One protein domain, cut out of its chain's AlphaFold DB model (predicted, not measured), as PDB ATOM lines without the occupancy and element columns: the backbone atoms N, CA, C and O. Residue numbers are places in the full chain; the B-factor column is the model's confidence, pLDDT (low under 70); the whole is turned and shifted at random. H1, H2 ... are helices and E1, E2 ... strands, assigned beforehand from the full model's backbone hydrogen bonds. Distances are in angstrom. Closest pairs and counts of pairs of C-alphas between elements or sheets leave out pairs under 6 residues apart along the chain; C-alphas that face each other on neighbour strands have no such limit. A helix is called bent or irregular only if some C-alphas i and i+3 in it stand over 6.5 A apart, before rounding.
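What this domain is: This is residues 20 to 68 and 100 to 188 of the 189 residues of the protein "DUF1935 domain-containing protein" of Leptomonas pyrrhocoris (UniProt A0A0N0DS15). Two strongly twisted antiparallel sheets lie face to face as a sandwich, with the short helix H2 over the smaller sheet on its outer side and H1 grazing that sheet. The larger sheet runs E5, E6, E4, E8, E9 and the smaller E1, E2, E3, E7. The printed part has 138 residues with two named helices followed by nine named strands, and the class is mostly strand. It is compact, with a radius of gyration of the C-alphas of 14.6 A, and spans 39 by 35 by 26 A.

How they stand to each other: In the larger sheet, E4, residues 115 to 122, is antiparallel to its neighbours E6, residues 146 to 152, and E8, residues 167 to 176; N 117 and O 150 are 2.9 A apart, and N 118 and O 171 are 2.9 A apart. The edge strand E5, residues 136 to 140, forms a hairpin with E6, with N 139 and O 147 at 2.8 A. The edge strand E9, residues 181 to 184, forms a hairpin with E8, with N 174 and O 183 at 2.8 A. In the smaller sheet, E1, residues 46 to 53, forms a hairpin with E2, residues 57 to 64, with N 48 and O 61 at 2.8 A. E3, residues 102 to 109, is the antiparallel neighbour of E2, with N 62 and O 106 at 2.8 A, and of E7, residues 157 to 164, with N 105 and O 161 at 2.8 A. The parts of the two sheets that face each other are 9.3 A centre to centre, their best planes are 12 degrees apart, and their strands stand at 34 degrees. Residues 51 to 52 of E1 pair antiparallel with residues 186 to 187, and residues 128 to 129 with residues 161 to 162 of E7. H2, residues 35 to 41, is on the smaller sheet at a height over the sheet of 9.3 A; its closest C-alphas to E7 are those of Val 37 and Pro 159, 6.3 A apart. H1, residues 24 to 32, only grazes this sheet with residues 26 to 32, and is apart from H2. Of the O i to N i+4 pairs, 2 of 5 in H1 and 1 of 3 in H2 are within hydrogen-bond range; of the O i to N i+3 pairs, 2 of 6 and 3 of 4.

Where its parts are: H1 begins at C-alpha 24, (356.798, 190.363, 192.408), and is irregular, but only just: C-alphas 29 and 32 are 7.0 A apart. H2 is irregular, with C-alphas 37 and 40 9.3 A apart. E8, the longest strand, runs 29.7 A from C-alpha 167 at (344.336, 212.908, 173.757), and E3 runs 23.1 A. E9 ends at C-alpha 184, (361.586, 203.434, 165.657).

The domain as a whole: The C-alphas farthest apart, of Met 24 and Glu 142, are 45.9 A apart. Residues 69 to 99 are not printed, and C-alphas 68 and 100 are 14.8 A apart across this cut, in the link E2 to E3. The link E4 to E5, residues 123 to 135, is long. Mean pLDDT of the printed part is 85.0; residues 20 to 31, 56, 100 to 101 and 133 to 134 are under 70.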
ATOM      1  N   LYS A  20     348.868 197.435 188.067       45.94
ATOM      2  CA  LYS A  20     349.253 198.134 189.302       45.94
ATOM      3  C   LYS A  20     350.647 197.658 189.710       45.94
ATOM      4  O   LYS A  20     350.885 196.453 189.745       45.94
ATOM      5  N   ALA A  21     351.534 198.591 190.040       44.69
ATOM      6  CA  ALA A  21     352.993 198.441 190.084       44.69
ATOM      7  C   ALA A  21     353.597 197.415 191.081       44.69
ATOM      8  O   ALA A  21     354.782 197.489 191.391       44.69
ATOM      9  N   LEU A  22     352.843 196.445 191.610       41.41
ATOM     10  CA  LEU A  22     353.264 195.632 192.756       41.41
ATOM     11  C   LEU A  22     353.133 194.107 192.572       41.41
ATOM     12  O   LEU A  22     352.960 193.392 193.561       41.41
ATOM     13  N   SER A  23     353.273 193.566 191.355       41.72
ATOM     14  CA  SER A  23     353.560 192.126 191.194       41.72
ATOM     15  C   SER A  23     355.057 191.841 191.446       41.72
ATOM     16  O   SER A  23     355.913 192.687 191.185       41.72
ATOM     17  N   MET A  24     355.409 190.676 192.007       37.84
ATOM     18  CA  MET A  24     356.798 190.363 192.408       37.84
ATOM     19  C   MET A  24     357.810 190.404 191.247       37.84
ATOM     20  O   MET A  24     358.955 190.776 191.484       37.84
ATOM     21  N   ASP A  25     357.388 190.112 190.012       38.84
ATOM     22  CA  ASP A  25     358.234 190.203 188.809       38.84
ATOM     23  C   ASP A  25     358.432 191.648 188.310       38.84
ATOM     24  O   ASP A  25     359.403 191.945 187.614       38.84
ATOM     25  N   MET A  26     357.544 192.575 188.689       42.06
ATOM     26  CA  MET A  26     357.715 194.010 188.437       42.06
ATOM     27  C   MET A  26     358.684 194.648 189.440       42.06
ATOM     28  O   MET A  26     359.455 195.523 189.054       42.06
ATOM     29  N   LYS A  27     358.737 194.175 190.695       49.19
ATOM     30  CA  LYS A  27     359.650 194.722 191.721       49.19
ATOM     31  C   LYS A  27     361.127 194.694 191.314       49.19
ATOM     32  O   LYS A  27     361.878 195.551 191.758       49.19
ATOM     33  N   THR A  28     361.551 193.742 190.483       52.31
ATOM     34  CA  THR A  28     362.926 193.672 189.960       52.31
ATOM     35  C   THR A  28     363.153 194.550 188.731       52.31
ATOM     36  O   THR A  28     364.241 195.099 188.603       52.31
ATOM     37  N   ARG A  29     362.156 194.725 187.849       56.12
ATOM     38  CA  ARG A  29     362.279 195.590 186.653       56.12
ATOM     39  C   ARG A  29     362.169 197.077 186.977       56.12
ATOM     40  O   ARG A  29     362.892 197.885 186.413       56.12
ATOM     41  N   PHE A  30     361.322 197.434 187.937       65.50
ATOM     42  CA  PHE A  30     361.161 198.818 188.391       65.50
ATOM     43  C   PHE A  30     362.052 199.167 189.589       65.50
ATOM     44  O   PHE A  30     361.942 200.263 190.126       65.50
ATOM     45  N   ALA A  31     362.972 198.280 189.988       64.06
ATOM     46  CA  ALA A  31     363.967 198.581 191.022       64.06
ATOM     47  C   ALA A  31     364.847 199.793 190.660       64.06
ATOM     48  O   ALA A  31     365.367 200.456 191.551       64.06
ATOM     49  N   ASN A  32     364.995 200.071 189.362       78.88
ATOM     50  CA  ASN A  32     365.780 201.187 188.836       78.88
ATOM     51  C   ASN A  32     364.948 202.451 188.588       78.88
ATOM     52  O   ASN A  32     365.486 203.441 188.097       78.88
ATOM     53  N   VAL A  33     363.643 202.431 188.883       84.25
ATOM     54  CA  VAL A  33     362.850 203.655 188.798       84.25
ATOM     55  C   VAL A  33     363.325 204.616 189.870       84.25
ATOM     56  O   VAL A  33     363.397 204.268 191.049       84.25
ATOM     57  N   ASP A  34     363.622 205.839 189.450       86.69
ATOM     58  CA  ASP A  34     364.072 206.872 190.363       86.69
ATOM     59  C   ASP A  34     362.893 207.365 191.214       86.69
ATOM     60  O   ASP A  34     362.009 208.091 190.749       86.69
ATOM     61  N   ALA A  35     362.873 206.944 192.479       86.81
ATOM     62  CA  ALA A  35     361.842 207.330 193.430       86.81
ATOM     63  C   ALA A  35     361.846 208.839 193.724       86.81
ATOM     64  O   ALA A  35     360.798 209.375 194.079       86.81
ATOM     65  N   GLU A  36     362.977 209.534 193.559       88.25
ATOM     66  CA  GLU A  36     363.044 210.988 193.736       88.25
ATOM     67  C   GLU A  36     362.286 211.707 192.616       88.25
ATOM     68  O   GLU A  36     361.579 212.681 192.872       88.25
ATOM     69  N   VAL A  37     362.334 211.176 191.387       88.12
ATOM     70  CA  VAL A  37     361.544 211.699 190.259       88.12
ATOM     71  C   VAL A  37     360.045 211.537 190.513       88.12
ATOM     72  O   VAL A  37     359.261 212.417 190.145       88.12
ATOM     73  N   LEU A  38     359.630 210.435 191.143       88.00
ATOM     74  CA  LEU A  38     358.226 210.179 191.480       88.00
ATOM     75  C   LEU A  38     357.744 210.950 192.719       88.00
ATOM     76  O   LEU A  38     356.545 211.198 192.842       88.00
ATOM     77  N   GLY A  39     358.663 211.360 193.595       87.12
ATOM     78  CA  GLY A  39     358.380 212.130 194.806       87.12
ATOM     79  C   GLY A  39     357.439 211.405 195.769       87.12
ATOM     80  O   GLY A  39     357.504 210.184 195.935       87.12
ATOM     81  N   ASP A  40     356.543 212.168 196.395       87.19
ATOM     82  CA  ASP A  40     355.608 211.656 197.406       87.19
ATOM     83  C   ASP A  40     354.595 210.651 196.838       87.19
ATOM     84  O   ASP A  40     354.051 209.831 197.573       87.19
ATOM     85  N   TYR A  41     354.392 210.650 195.518       85.38
ATOM     86  CA  TYR A  41     353.428 209.782 194.843       85.38
ATOM     87  C   TYR A  41     354.018 208.469 194.317       85.38
ATOM     88  O   TYR A  41     353.357 207.749 193.565       85.38
ATOM     89  N   LYS A  42     355.250 208.117 194.698       84.88
ATOM     90  CA  LYS A  42     355.912 206.880 194.246       84.88
ATOM     91  C   LYS A  42     355.103 205.604 194.511       84.88
ATOM     92  O   LYS A  42     355.143 204.687 193.698       84.88
ATOM     93  N   ASP A  43     354.348 205.557 195.608       82.88
ATOM     94  CA  ASP A  43     353.553 204.384 195.997       82.88
ATOM     95  C   ASP A  43     352.218 204.291 195.230       82.88
ATOM     96  O   ASP A  43     351.593 203.231 195.176       82.88
ATOM     97  N   GLU A  44     351.799 205.390 194.597       84.00
ATOM     98  CA  GLU A  44     350.605 205.483 193.747       84.00
ATOM     99  C   GLU A  44     350.939 205.370 192.252       84.00
ATOM    100  O   GLU A  44     350.042 205.331 191.407       84.00
ATOM    101  N   ALA A  45     352.229 205.306 191.920       86.56
ATOM    102  CA  ALA A  45     352.706 205.276 190.554       86.56
ATOM    103  C   ALA A  45     352.216 204.027 189.805       86.56
ATOM    104  O   ALA A  45     352.302 202.895 190.288       86.56
ATOM    105  N   MET A  46     351.739 204.232 188.579       88.19
ATOM    106  CA  MET A  46     351.350 203.157 187.668       88.19
ATOM    107  C   MET A  46     352.239 203.185 186.435       88.19
ATOM    108  O   MET A  46     352.346 204.216 185.779       88.19
ATOM    109  N   ALA A  47     352.864 202.057 186.116       88.69
ATOM    110  CA  ALA A  47     353.714 201.930 184.942       88.69
ATOM    111  C   ALA A  47     352.973 201.208 183.813       88.69
ATOM    112  O   ALA A  47     352.437 200.119 184.006       88.69
ATOM    113  N   GLU A  48     352.997 201.797 182.623       90.19
ATOM    114  CA  GLU A  48     352.429 201.250 181.396       90.19
ATOM    115  C   GLU A  48     353.556 201.040 180.382       90.19
ATOM    116  O   GLU A  48     354.335 201.957 180.112       90.19
ATOM    117  N   LEU A  49     353.681 199.823 179.848       90.44
ATOM    118  CA  LEU A  49     354.642 199.530 178.788       90.44
ATOM    119  C   LEU A  49     354.126 200.118 177.477       90.44
ATOM    120  O   LEU A  49     353.098 199.676 176.977       90.44
ATOM    121  N   MET A  50     354.868 201.056 176.893       89.94
ATOM    122  CA  MET A  50     354.440 201.748 175.674       89.94
ATOM    123  C   MET A  50     355.157 201.253 174.432       89.94
ATOM    124  O   MET A  50     354.566 201.180 173.356       89.94
ATOM    125  N   PHE A  51     356.445 200.935 174.561       91.38
ATOM    126  CA  PHE A  51     357.268 200.560 173.422       91.38
ATOM    127  C   PHE A  51     358.196 199.405 173.739       91.38
ATOM    128  O   PHE A  51     358.767 199.337 174.827       91.38
ATOM    129  N   VAL A  52     358.393 198.558 172.733       89.56
ATOM    130  CA  VAL A  52     359.407 197.509 172.710       89.56
ATOM    131  C   VAL A  52     360.278 197.682 171.466       89.56
ATOM    132  O   VAL A  52     359.780 197.876 170.356       89.56
ATOM    133  N   TYR A  53     361.592 197.586 171.632       85.50
ATOM    134  CA  TYR A  53     362.548 197.520 170.536       85.50
ATOM    135  C   TYR A  53     363.520 196.351 170.748       85.50
ATOM    136  O   TYR A  53     364.190 196.214 171.777       85.50
ATOM    137  N   GLY A  54     363.555 195.446 169.767       81.94
ATOM    138  CA  GLY A  54     364.328 194.211 169.845       81.94
ATOM    139  C   GLY A  54     363.936 193.331 171.041       81.94
ATOM    140  O   GLY A  54     362.761 193.067 171.279       81.94
ATOM    141  N   ARG A  55     364.941 192.829 171.771       72.44
ATOM    142  CA  ARG A  55     364.760 192.029 173.004       72.44
ATOM    143  C   ARG A  55     365.148 192.781 174.277       72.44
ATOM    144  O   ARG A  55     365.058 192.211 175.359       72.44
ATOM    145  N   SER A  56     365.670 193.995 174.136       68.50
ATOM    146  CA  SER A  56     366.411 194.682 175.194       68.50
ATOM    147  C   SER A  56     365.857 196.046 175.540       68.50
ATOM    148  O   SER A  56     366.264 196.559 176.574       68.50
ATOM    149  N   ALA A  57     364.968 196.626 174.729       75.81
ATOM    150  CA  ALA A  57     364.463 197.958 174.992       75.81
ATOM    151  C   ALA A  57     362.972 197.990 175.261       75.81
ATOM    152  O   ALA A  57     362.177 197.730 174.369       75.81
ATOM    153  N   ASN A  58     362.624 198.335 176.500       90.25
ATOM    154  CA  ASN A  58     361.262 198.562 176.949       90.25
ATOM    155  C   ASN A  58     361.172 199.997 177.470       90.25
ATOM    156  O   ASN A  58     361.950 200.385 178.343       90.25
ATOM    157  N   ILE A  59     360.232 200.771 176.937       92.00
ATOM    158  CA  ILE A  59     359.973 202.138 177.394       92.00
ATOM    159  C   ILE A  59     358.614 202.170 178.072       92.00
ATOM    160  O   ILE A  59     357.606 201.769 177.482       92.00
ATOM    161  N   TYR A  60     358.602 202.673 179.300       93.94
ATOM    162  CA  TYR A  60     357.422 202.760 180.141       93.94
ATOM    163  C   TYR A  60     357.017 204.219 180.356       93.94
ATOM    164  O   TYR A  60     357.875 205.077 180.576       93.94
ATOM    165  N   ILE A  61     355.713 204.488 180.352       93.94
ATOM    166  CA  ILE A  61     355.154 205.700 180.958       93.94
ATOM    167  C   ILE A  61     354.798 205.365 182.399       93.94
ATOM    168  O   ILE A  61     354.077 204.405 182.658       93.94
ATOM    169  N   ILE A  62     355.267 206.182 183.331       93.31
ATOM    170  CA  ILE A  62     354.890 206.123 184.737       93.31
ATOM    171  C   ILE A  62     353.933 207.277 185.014       93.31
ATOM    172  O   ILE A  62     354.304 208.445 184.890       93.31
ATOM    173  N   LYS A  63     352.695 206.947 185.376       92.38
ATOM    174  CA  LYS A  63     351.631 207.892 185.713       92.38
ATOM    175  C   LYS A  63     351.565 208.069 187.225       92.38
ATOM    176  O   LYS A  63     351.535 207.084 187.959       92.38
ATOM    177  N   THR A  64     351.510 209.316 187.670       89.69
ATOM    178  CA  THR A  64     351.345 209.722 189.074       89.69
ATOM    179  C   THR A  64     350.316 210.854 189.164       89.69
ATOM    180  O   THR A  64     350.076 211.529 188.154       89.69
ATOM    181  N   PRO A  65     349.704 211.084 190.337       89.38
ATOM    182  CA  PRO A  65     349.058 212.353 190.640       89.38
ATOM    183  C   PRO A  65     349.967 213.556 190.325       89.38
ATOM    184  O   PRO A  65     351.195 213.451 190.431       89.38
ATOM    185  N   PRO A  66     349.386 214.697 189.921       86.56
ATOM    186  CA  PRO A  66     350.143 215.917 189.682       86.56
ATOM    187  C   PRO A  66     350.743 216.457 190.992       86.56
ATOM    188  O   PRO A  66     350.128 216.385 192.054       86.56
ATOM    189  N   PHE A  67     351.958 216.998 190.914       84.00
ATOM    190  CA  PHE A  67     352.618 217.749 191.985       84.00
ATOM    191  C   PHE A  67     352.028 219.152 192.145       84.00
ATOM    192  O   PHE A  67     351.992 219.704 193.244       84.00
ATOM    193  N   HIS A  68     351.580 219.737 191.041       79.81
ATOM    194  CA  HIS A  68     350.994 221.057 190.991       79.81
ATOM    195  C   HIS A  68     349.470 220.938 191.027       79.81
ATOM    196  O   HIS A  68     348.901 220.101 190.328       79.81
ATOM    197  N   VAL A 100     338.278 216.061 183.762       58.69
ATOM    198  CA  VAL A 100     339.582 215.790 183.156       58.69
ATOM    199  C   VAL A 100     340.589 215.629 184.287       58.69
ATOM    200  O   VAL A 100     340.952 216.591 184.962       58.69
ATOM    201  N   LYS A 101     340.988 214.386 184.563       67.81
ATOM    202  CA  LYS A 101     341.938 214.100 185.636       67.81
ATOM    203  C   LYS A 101     343.307 214.572 185.178       67.81
ATOM    204  O   LYS A 101     343.869 214.020 184.233       67.81
ATOM    205  N   GLU A 102     343.835 215.587 185.850       80.69
ATOM    206  CA  GLU A 102     345.237 215.948 185.689       80.69
ATOM    207  C   GLU A 102     346.122 214.763 186.072       80.69
ATOM    208  O   GLU A 102     345.865 214.051 187.046       80.69
ATOM    209  N   VAL A 103     347.169 214.546 185.286       88.06
ATOM    210  CA  VAL A 103     348.108 213.449 185.487       88.06
ATOM    211  C   VAL A 103     349.522 213.946 185.236       88.06
ATOM    212  O   VAL A 103     349.763 214.811 184.393       88.06
ATOM    213  N   ARG A 104     350.477 213.378 185.969       93.06
ATOM    214  CA  ARG A 104     351.907 213.585 185.761       93.06
ATOM    215  C   ARG A 104     352.527 212.333 185.171       93.06
ATOM    216  O   ARG A 104     352.343 211.235 185.698       93.06
ATOM    217  N   TRP A 105     353.248 212.500 184.069       94.88
ATOM    218  CA  TRP A 105     353.966 211.438 183.376       94.88
ATOM    219  C   TRP A 105     355.470 211.595 183.585       94.88
ATOM    220  O   TRP A 105     356.045 212.663 183.359       94.88
ATOM    221  N   ALA A 106     356.113 210.494 183.951       94.62
ATOM    222  CA  ALA A 106     357.549 210.287 183.822       94.62
ATOM    223  C   ALA A 106     357.804 209.160 182.813       94.62
ATOM    224  O   ALA A 106     356.960 208.283 182.631       94.62
ATOM    225  N   ILE A 107     358.957 209.179 182.150       95.62
ATOM    226  CA  ILE A 107     359.360 208.127 181.211       95.62
ATOM    227  C   ILE A 107     360.485 207.322 181.839       95.62
ATOM    228  O   ILE A 107     361.484 207.896 182.270       95.62
ATOM    229  N   PHE A 108     360.330 206.003 181.868       93.94
ATOM    230  CA  PHE A 108     361.372 205.081 182.299       93.94
ATOM    231  C   PHE A 108     361.869 204.258 181.113       93.94
ATOM    232  O   PHE A 108     361.086 203.619 180.407       93.94
ATOM    233  N   ASN A 109     363.182 204.288 180.897       93.56
ATOM    234  CA  ASN A 109     363.860 203.492 179.887       93.56
ATOM    235  C   ASN A 109     364.543 202.292 180.561       93.56
ATOM    236  O   ASN A 109     365.650 202.415 181.068       93.56
ATOM    237  N   ASP A 110     363.902 201.121 180.529       90.62
ATOM    238  CA  ASP A 110     364.451 199.859 181.068       90.62
ATOM    239  C   ASP A 110     365.486 199.216 180.121       90.62
ATOM    240  O   ASP A 110     365.911 198.074 180.289       90.62
ATOM    241  N   SER A 111     365.862 199.919 179.053       87.19
ATOM    242  CA  SER A 111     366.799 199.402 178.072       87.19
ATOM    243  C   SER A 111     368.256 199.684 178.408       87.19
ATOM    244  O   SER A 111     368.588 200.435 179.323       87.19
ATOM    245  N   LYS A 112     369.138 199.070 177.617       88.31
ATOM    246  CA  LYS A 112     370.581 199.346 177.620       88.31
ATOM    247  C   LYS A 112     370.980 200.465 176.660       88.31
ATOM    248  O   LYS A 112     372.155 200.814 176.620       88.31
ATOM    249  N   ASP A 113     370.026 200.979 175.894       89.69
ATOM    250  CA  ASP A 113     370.252 201.901 174.796       89.69
ATOM    251  C   ASP A 113     369.505 203.211 175.060       89.69
ATOM    252  O   ASP A 113     368.444 203.252 175.686       89.69
ATOM    253  N   ASP A 114     370.051 204.322 174.593       91.56
ATOM    254  CA  ASP A 114     369.405 205.603 174.830       91.56
ATOM    255  C   ASP A 114     368.198 205.795 173.900       91.56
ATOM    256  O   ASP A 114     368.209 205.402 172.727       91.56
ATOM    257  N   ALA A 115     367.144 206.422 174.422       93.06
ATOM    258  CA  ALA A 115     365.893 206.628 173.706       93.06
ATOM    259  C   ALA A 115     365.535 208.112 173.607       93.06
ATOM    260  O   ALA A 115     365.815 208.907 174.501       93.06
ATOM    261  N   LYS A 116     364.845 208.490 172.531       95.00
ATOM    262  CA  LYS A 116     364.130 209.762 172.435       95.00
ATOM    263  C   LYS A 116     362.638 209.482 172.345       95.00
ATOM    264  O   LYS A 116     362.167 208.851 171.396       95.00
ATOM    265  N   PHE A 117     361.910 210.004 173.319       95.19
ATOM    266  CA  PHE A 117     360.464 209.907 173.415       95.19
ATOM    267  C   PHE A 117     359.839 211.231 172.973       95.19
ATOM    268  O   PHE A 117     360.260 212.301 173.412       95.19
ATOM    269  N   GLU A 118     358.857 211.179 172.079       96.44
ATOM    270  CA  GLU A 118     358.143 212.356 171.585       96.44
ATOM    271  C   GLU A 118     356.642 212.089 171.618       96.44
ATOM    272  O   GLU A 118     356.179 211.037 171.179       96.44
ATOM    273  N   THR A 119     355.881 213.047 172.138       96.56
ATOM    274  CA  THR A 119     354.423 212.982 172.202       96.56
ATOM    275  C   THR A 119     353.817 214.278 171.696       96.56
ATOM    276  O   THR A 119     354.212 215.367 172.106       96.56
ATOM    277  N   THR A 120     352.836 214.147 170.814       96.38
ATOM    278  CA  THR A 120     351.928 215.218 170.422       96.38
ATOM    279  C   THR A 120     350.674 215.100 171.271       96.38
ATOM    280  O   THR A 120     349.954 214.109 171.170       96.38
ATOM    281  N   PHE A 121     350.409 216.109 172.087       94.81
ATOM    282  CA  PHE A 121     349.201 216.240 172.887       94.81
ATOM    283  C   PHE A 121     348.198 217.147 172.173       94.81
ATOM    284  O   PHE A 121     348.575 218.181 171.611       94.81
ATOM    285  N   PHE A 122     346.928 216.755 172.188       92.12
ATOM    286  CA  PHE A 122     345.811 217.534 171.655       92.12
ATOM    287  C   PHE A 122     345.058 218.193 172.811       92.12
ATOM    288  O   PHE A 122     344.912 217.555 173.852       92.12
ATOM    289  N   HIS A 123     344.579 219.429 172.617       86.81
ATOM    290  CA  HIS A 123     343.878 220.207 173.655       86.81
ATOM    291  C   HIS A 123     344.702 220.287 174.954       86.81
ATOM    292  O   HIS A 123     344.297 219.812 176.011       86.81
ATOM    293  N   ALA A 124     345.944 220.763 174.815       87.00
ATOM    294  CA  ALA A 124     346.987 220.662 175.835       87.00
ATOM    295  C   ALA A 124     347.545 222.036 176.236       87.00
ATOM    296  O   ALA A 124     348.728 222.183 176.549       87.00
ATOM    297  N   GLU A 125     346.702 223.067 176.202       85.06
ATOM    298  CA  GLU A 125     347.052 224.460 176.488       85.06
ATOM    299  C   GLU A 125     347.647 224.629 177.896       85.06
ATOM    300  O   GLU A 125     348.568 225.433 178.102       85.06
ATOM    301  N   GLU A 126     347.171 223.814 178.838       87.56
ATOM    302  CA  GLU A 126     347.566 223.799 180.250       87.56
ATOM    303  C   GLU A 126     348.671 222.784 180.571       87.56
ATOM    304  O   GLU A 126     349.078 222.649 181.724       87.56
ATOM    305  N   LEU A 127     349.194 222.073 179.565       90.56
ATOM    306  CA  LEU A 127     350.259 221.097 179.768       90.56
ATOM    307  C   LEU A 127     351.575 221.793 180.143       90.56
ATOM    308  O   LEU A 127     352.012 222.758 179.499       90.56
ATOM    309  N   ARG A 128     352.225 221.262 181.180       91.00
ATOM    310  CA  ARG A 128     353.452 221.789 181.787       91.00
ATOM    311  C   ARG A 128     354.573 220.755 181.731       91.00
ATOM    312  O   ARG A 128     354.325 219.555 181.637       91.00
ATOM    313  N   ASN A 129     355.815 221.229 181.817       91.50
ATOM    314  CA  ASN A 129     356.973 220.375 182.077       91.50
ATOM    315  C   ASN A 129     356.928 219.914 183.545       91.50
ATOM    316  O   ASN A 129     356.752 220.739 184.437       91.50
ATOM    317  N   ALA A 130     357.079 218.610 183.779       89.88
ATOM    318  CA  ALA A 130     357.023 218.004 185.114       89.88
ATOM    319  C   ALA A 130     358.359 218.029 185.885       89.88
ATOM    320  O   ALA A 130     358.425 217.533 187.016       89.88
ATOM    321  N   GLY A 131     359.440 218.494 185.254       82.62
ATOM    322  CA  GLY A 131     360.786 218.561 185.816       82.62
ATOM    323  C   GLY A 131     361.271 219.990 186.069       82.62
ATOM    324  O   GLY A 131     360.698 220.964 185.593       82.62
ATOM    325  N   ASN A 132     362.393 220.105 186.782       70.12
ATOM    326  CA  ASN A 132     362.970 221.385 187.217       70.12
ATOM    327  C   ASN A 132     363.796 222.124 186.129       70.12
ATOM    328  O   ASN A 132     364.578 223.008 186.475       70.12
ATOM    329  N   GLY A 133     363.690 221.773 184.835       59.75
ATOM    330  CA  GLY A 133     364.516 222.390 183.778       59.75
ATOM    331  C   GLY A 133     364.400 221.805 182.356       59.75
ATOM    332  O   GLY A 133     363.523 220.988 182.069       59.75
ATOM    333  N   ASP A 134     365.331 222.235 181.487       61.78
ATOM    334  CA  ASP A 134     365.403 222.121 180.006       61.78
ATOM    335  C   ASP A 134     365.436 220.700 179.398       61.78
ATOM    336  O   ASP A 134     365.669 220.532 178.200       61.78
ATOM    337  N   GLY A 135     365.216 219.650 180.192       82.75
ATOM    338  CA  GLY A 135     365.273 218.264 179.711       82.75
ATOM    339  C   GLY A 135     364.153 217.901 178.731       82.75
ATOM    340  O   GLY A 135     364.311 216.986 177.923       82.75
ATOM    341  N   VAL A 136     363.038 218.636 178.777       91.31
ATOM    342  CA  VAL A 136     361.880 218.429 177.905       91.31
ATOM    343  C   VAL A 136     361.698 219.638 176.998       91.31
ATOM    344  O   VAL A 136     361.487 220.759 177.457       91.31
ATOM    345  N   SER A 137     361.735 219.401 175.691       93.62
ATOM    346  CA  SER A 137     361.438 220.415 174.683       93.62
ATOM    347  C   SER A 137     359.937 220.463 174.423       93.62
ATOM    348  O   SER A 137     359.351 219.432 174.101       93.62
ATOM    349  N   PHE A 138     359.337 221.651 174.537       93.12
ATOM    350  CA  PHE A 138     357.925 221.912 174.264       93.12
ATOM    351  C   PHE A 138     357.775 222.824 173.048       93.12
ATOM    352  O   PHE A 138     358.278 223.947 173.027       93.12
ATOM    353  N   VAL A 139     357.015 222.373 172.055       93.94
ATOM    354  CA  VAL A 139     356.654 223.163 170.877       93.94
ATOM    355  C   VAL A 139     355.138 223.280 170.817       93.94
ATOM    356  O   VAL A 139     354.449 222.346 170.402       93.94
ATOM    357  N   ARG A 140     354.620 224.442 171.223       93.62
ATOM    358  CA  ARG A 140     353.200 224.788 171.087       93.62
ATOM    359  C   ARG A 140     352.897 225.138 169.629       93.62
ATOM    360  O   ARG A 140     353.669 225.846 168.981       93.62
ATOM    361  N   LYS A 141     351.802 224.606 169.098       91.94
ATOM    362  CA  LYS A 141     351.332 224.841 167.729       91.94
ATOM    363  C   LYS A 141     350.109 225.755 167.755       91.94
ATOM    364  O   LYS A 141     349.357 225.766 168.721       91.94
ATOM    365  N   GLU A 142     349.885 226.482 166.664       88.81
ATOM    366  CA  GLU A 142     348.750 227.412 166.529       88.81
ATOM    367  C   GLU A 142     347.383 226.718 166.628       88.81
ATOM    368  O   GLU A 142     346.399 227.339 167.002       88.81
ATOM    369  N   ASN A 143     347.320 225.415 166.341       87.62
ATOM    370  CA  ASN A 143     346.103 224.604 166.422       87.62
ATOM    371  C   ASN A 143     345.791 224.074 167.839       87.62
ATOM    372  O   ASN A 143     345.035 223.114 167.961       87.62
ATOM    373  N   GLY A 144     346.434 224.607 168.883       85.56
ATOM    374  CA  GLY A 144     346.245 224.169 170.274       85.56
ATOM    375  C   GLY A 144     346.962 222.864 170.647       85.56
ATOM    376  O   GLY A 144     346.916 222.438 171.800       85.56
ATOM    377  N   SER A 145     347.665 222.214 169.708       92.94
ATOM    378  CA  SER A 145     348.475 221.030 170.027       92.94
ATOM    379  C   SER A 145     349.840 221.395 170.613       92.94
ATOM    380  O   SER A 145     350.423 222.442 170.312       92.94
ATOM    381  N   VAL A 146     350.380 220.497 171.434       95.19
ATOM    382  CA  VAL A 146     351.703 220.638 172.051       95.19
ATOM    383  C   VAL A 146     352.537 219.412 171.722       95.19
ATOM    384  O   VAL A 146     352.152 218.291 172.037       95.19
ATOM    385  N   VAL A 147     353.696 219.614 171.099       95.69
ATOM    386  CA  VAL A 147     354.681 218.544 170.902       95.69
ATOM    387  C   VAL A 147     355.705 218.633 172.022       95.69
ATOM    388  O   VAL A 147     356.438 219.619 172.093       95.69
ATOM    389  N   ALA A 148     355.761 217.617 172.879       95.94
ATOM    390  CA  ALA A 148     356.793 217.482 173.896       95.94
ATOM    391  C   ALA A 148     357.770 216.366 173.513       95.94
ATOM    392  O   ALA A 148     357.360 215.299 173.050       95.94
ATOM    393  N   SER A 149     359.068 216.589 173.708       96.19
ATOM    394  CA  SER A 149     360.092 215.572 173.457       96.19
ATOM    395  C   SER A 149     361.167 215.568 174.531       96.19
ATOM    396  O   SER A 149     361.551 216.624 175.027       96.19
ATOM    397  N   VAL A 150     361.650 214.378 174.875       95.75
ATOM    398  CA  VAL A 150     362.647 214.157 175.925       95.75
ATOM    399  C   VAL A 150     363.625 213.066 175.503       95.75
ATOM    400  O   VAL A 150     363.255 212.095 174.837       95.75
ATOM    401  N   TYR A 151     364.890 213.243 175.872       94.94
ATOM    402  CA  TYR A 151     365.896 212.193 175.790       94.94
ATOM    403  C   TYR A 151     365.914 211.413 177.101       94.94
ATOM    404  O   TYR A 151     365.962 212.009 178.176       94.94
ATOM    405  N   VAL A 152     365.870 210.089 177.010       93.81
ATOM    406  CA  VAL A 152     365.767 209.187 178.153       93.81
ATOM    407  C   VAL A 152     366.954 208.228 178.104       93.81
ATOM    408  O   VAL A 152     366.930 207.271 177.319       93.81
ATOM    409  N   PRO A 153     368.007 208.480 178.900       92.94
ATOM    410  CA  PRO A 153     369.162 207.596 178.958       92.94
ATOM    411  C   PRO A 153     368.789 206.165 179.357       92.94
ATOM    412  O   PRO A 153     367.791 205.941 180.047       92.94
ATOM    413  N   ALA A 154     369.604 205.203 178.942       91.12
ATOM    414  CA  ALA A 154     369.492 203.805 179.336       91.12
ATOM    415  C   ALA A 154     369.431 203.652 180.867       91.12
ATOM    416  O   ALA A 154     370.273 204.182 181.593       91.12
ATOM    417  N   GLY A 155     368.431 202.923 181.363       90.94
ATOM    418  CA  GLY A 155     368.205 202.688 182.790       90.94
ATOM    419  C   GLY A 155     367.685 203.892 183.586       90.94
ATOM    420  O   GLY A 155     367.566 203.780 184.803       90.94
ATOM    421  N   ALA A 156     367.392 205.031 182.948       92.44
ATOM    422  CA  ALA A 156     366.991 206.254 183.640       92.44
ATOM    423  C   ALA A 156     365.469 206.454 183.679       92.44
ATOM    424  O   ALA A 156     364.732 206.045 182.777       92.44
ATOM    425  N   THR A 157     365.015 207.162 184.717       93.44
ATOM    426  CA  THR A 157     363.660 207.719 184.818       93.44
ATOM    427  C   THR A 157     363.740 209.232 184.684       93.44
ATOM    428  O   THR A 157     364.541 209.864 185.367       93.44
ATOM    429  N   VAL A 158     362.924 209.825 183.814       93.94
ATOM    430  CA  VAL A 158     362.961 211.268 183.538       93.94
ATOM    431  C   VAL A 158     361.552 211.857 183.662       93.94
ATOM    432  O   VAL A 158     360.617 211.306 183.071       93.94
ATOM    433  N   PRO A 159     361.358 212.963 184.408       94.31
ATOM    434  CA  PRO A 159     360.074 213.657 184.435       94.31
ATOM    435  C   PRO A 159     359.764 214.231 183.049       94.31
ATOM    436  O   PRO A 159     360.652 214.770 182.390       94.31
ATOM    437  N   PHE A 160     358.514 214.119 182.600       95.38
ATOM    438  CA  PHE A 160     358.141 214.507 181.241       95.38
ATOM    439  C   PHE A 160     357.106 215.629 181.217       95.38
ATOM    440  O   PHE A 160     357.448 216.780 180.943       95.38
ATOM    441  N   VAL A 161     355.848 215.322 181.525       94.62
ATOM    442  CA  VAL A 161     354.757 216.299 181.435       94.62
ATOM    443  C   VAL A 161     353.796 216.180 182.602       94.62
ATOM    444  O   VAL A 161     353.702 215.133 183.240       94.62
ATOM    445  N   GLU A 162     353.074 217.255 182.870       92.81
ATOM    446  CA  GLU A 162     352.060 217.315 183.911       92.81
ATOM    447  C   GLU A 162     350.908 218.233 183.499       92.81
ATOM    448  O   GLU A 162     351.135 219.339 183.002       92.81
ATOM    449  N   GLY A 163     349.674 217.787 183.734       91.56
ATOM    450  CA  GLY A 163     348.457 218.560 183.487       91.56
ATOM    451  C   GLY A 163     347.325 217.712 182.901       91.56
ATOM    452  O   GLY A 163     347.398 216.478 182.930       91.56
ATOM    453  N   PRO A 164     346.267 218.353 182.383       88.94
ATOM    454  CA  PRO A 164     345.177 217.657 181.712       88.94
ATOM    455  C   PRO A 164     345.653 217.054 180.383       88.94
ATOM    456  O   PRO A 164     346.295 217.720 179.570       88.94
ATOM    457  N   ILE A 165     345.336 215.776 180.156       88.50
ATOM    458  CA  ILE A 165     345.659 215.057 178.915       88.50
ATOM    459  C   ILE A 165     344.371 214.438 178.371       88.50
ATOM    460  O   ILE A 165     343.918 213.408 178.863       88.50
ATOM    461  N   MET A 166     343.789 215.064 177.346       85.50
ATOM    462  CA  MET A 166     342.548 214.593 176.705       85.50
ATOM    463  C   MET A 166     342.805 213.636 175.534       85.50
ATOM    464  O   MET A 166     341.995 212.763 175.238       85.50
ATOM    465  N   GLY A 167     343.947 213.775 174.862       88.50
ATOM    466  CA  GLY A 167     344.336 212.908 173.757       88.50
ATOM    467  C   GLY A 167     345.792 213.114 173.377       88.50
ATOM    468  O   GLY A 167     346.329 214.218 173.481       88.50
ATOM    469  N   CYS A 168     346.453 212.050 172.926       93.44
ATOM    470  CA  CYS A 168     347.839 212.140 172.494       93.44
ATOM    471  C   CYS A 168     348.199 211.099 171.430       93.44
ATOM    472  O   CYS A 168     347.535 210.076 171.273       93.44
ATOM    473  N   MET A 169     349.283 211.370 170.708       93.81
ATOM    474  CA  MET A 169     349.999 210.395 169.892       93.81
ATOM    475  C   MET A 169     351.467 210.437 170.272       93.81
ATOM    476  O   MET A 169     352.045 211.515 170.381       93.81
ATOM    477  N   TYR A 170     352.085 209.276 170.412       93.75
ATOM    478  CA  TYR A 170     353.477 209.160 170.818       93.75
ATOM    479  C   TYR A 170     354.281 208.355 169.803       93.75
ATOM    480  O   TYR A 170     353.770 207.477 169.107       93.75
ATOM    481  N   LYS A 171     355.575 208.651 169.735       94.06
ATOM    482  CA  LYS A 171     356.571 207.855 169.025       94.06
ATOM    483  C   LYS A 171     357.842 207.801 169.861       94.06
ATOM    484  O   LYS A 171     358.179 208.752 170.567       94.06
ATOM    485  N   CYS A 172     358.564 206.701 169.743       93.75
ATOM    486  CA  CYS A 172     359.850 206.531 170.390       93.75
ATOM    487  C   CYS A 172     360.870 206.082 169.355       93.75
ATOM    488  O   CYS A 172     360.583 205.208 168.534       93.75
ATOM    489  N   VAL A 173     362.055 206.683 169.403       93.56
ATOM    490  CA  VAL A 173     363.221 206.203 168.665       93.56
ATOM    491  C   VAL A 173     364.304 205.781 169.644       93.56
ATOM    492  O   VAL A 173     364.491 206.429 170.671       93.56
ATOM    493  N   VAL A 174     364.999 204.695 169.341       91.56
ATOM    494  CA  VAL A 174     366.068 204.120 170.162       91.56
ATOM    495  C   VAL A 174     367.344 204.122 169.338       91.56
ATOM    496  O   VAL A 174     367.303 203.867 168.136       91.56
ATOM    497  N   HIS A 175     368.466 204.457 169.962       88.00
ATOM    498  CA  HIS A 175     369.766 204.370 169.313       88.00
ATOM    499  C   HIS A 175     370.213 202.903 169.235       88.00
ATOM    500  O   HIS A 175     370.522 202.311 170.264       88.00
ATOM    501  N   ASP A 176     370.282 202.315 168.037       86.06
ATOM    502  CA  ASP A 176     370.836 200.967 167.864       86.06
ATOM    503  C   ASP A 176     372.358 201.052 167.646       86.06
ATOM    504  O   ASP A 176     372.813 201.532 166.601       86.06
ATOM    505  N   PRO A 177     373.187 200.559 168.588       82.81
ATOM    506  CA  PRO A 177     374.638 200.580 168.440       82.81
ATOM    507  C   PRO A 177     375.151 199.696 167.293       82.81
ATOM    508  O   PRO A 177     376.281 199.879 166.846       82.81
ATOM    509  N   LYS A 178     374.360 198.731 166.801       85.88
ATOM    510  CA  LYS A 178     374.754 197.863 165.679       85.88
ATOM    511  C   LYS A 178     374.669 198.584 164.344       85.88
ATOM    512  O   LYS A 178     375.528 198.374 163.489       85.88
ATOM    513  N   THR A 179     373.630 199.394 164.155       86.06
ATOM    514  CA  THR A 179     373.419 200.181 162.933       86.06
ATOM    515  C   THR A 179     373.963 201.604 163.065       86.06
ATOM    516  O   THR A 179     374.125 202.285 162.052       86.06
ATOM    517  N   ASN A 180     374.320 202.025 164.286       85.19
ATOM    518  CA  ASN A 180     374.777 203.370 164.639       85.19
ATOM    519  C   ASN A 180     373.777 204.448 164.181       85.19
ATOM    520  O   ASN A 180     374.155 205.487 163.632       85.19
ATOM    521  N   ALA A 181     372.487 204.153 164.352       85.62
ATOM    522  CA  ALA A 181     371.372 204.977 163.909       85.62
ATOM    523  C   ALA A 181     370.220 204.950 164.925       85.62
ATOM    524  O   ALA A 181     370.104 204.037 165.740       85.62
ATOM    525  N   PHE A 182     369.348 205.959 164.862       85.81
ATOM    526  CA  PHE A 182     368.097 205.968 165.619       85.81
ATOM    527  C   PHE A 182     367.000 205.245 164.836       85.81
ATOM    528  O   PHE A 182     366.684 205.629 163.708       85.81
ATOM    529  N   GLU A 183     366.387 204.243 165.456       89.88
ATOM    530  CA  GLU A 183     365.330 203.421 164.866       89.88
ATOM    531  C   GLU A 183     364.028 203.533 165.657       89.88
ATOM    532  O   GLU A 183     364.036 203.763 166.863       89.88
ATOM    533  N   PHE A 184     362.885 203.373 164.989       91.19
ATOM    534  CA  PHE A 184     361.586 203.434 165.657       91.19
ATOM    535  C   PHE A 184     361.348 202.195 166.519       91.19
ATOM    536  O   PHE A 184     361.418 201.063 166.036       91.19
ATOM    537  N   ALA A 185     360.989 202.417 167.782       89.56
ATOM    538  CA  ALA A 185     360.485 201.357 168.638       89.56
ATOM    539  C   ALA A 185     359.044 200.999 168.251       89.56
ATOM    540  O   ALA A 185     358.242 201.867 167.890       89.56
ATOM    541  N   ALA A 186     358.705 199.713 168.332       88.69
ATOM    542  CA  ALA A 186     357.351 199.249 168.073       88.69
ATOM    543  C   ALA A 186     356.471 199.529 169.294       88.69
ATOM    544  O   ALA A 186     356.899 199.312 170.426       88.69
ATOM    545  N   ALA A 187     355.241 199.993 169.073       86.44
ATOM    546  CA  ALA A 187     354.277 200.130 170.158       86.44
ATOM    547  C   ALA A 187     353.988 198.751 170.772       86.44
ATOM    548  O   ALA A 187     353.717 197.793 170.041       86.44
ATOM    549  N   ALA A 188     354.049 198.660 172.097       79.06
ATOM    550  CA  ALA A 188     353.594 197.490 172.830       79.06
ATOM    551  C   ALA A 188     352.061 197.466 172.748       79.06
ATOM    552  O   ALA A 188     351.407 198.422 173.153       79.06
TER     553      ALA A 188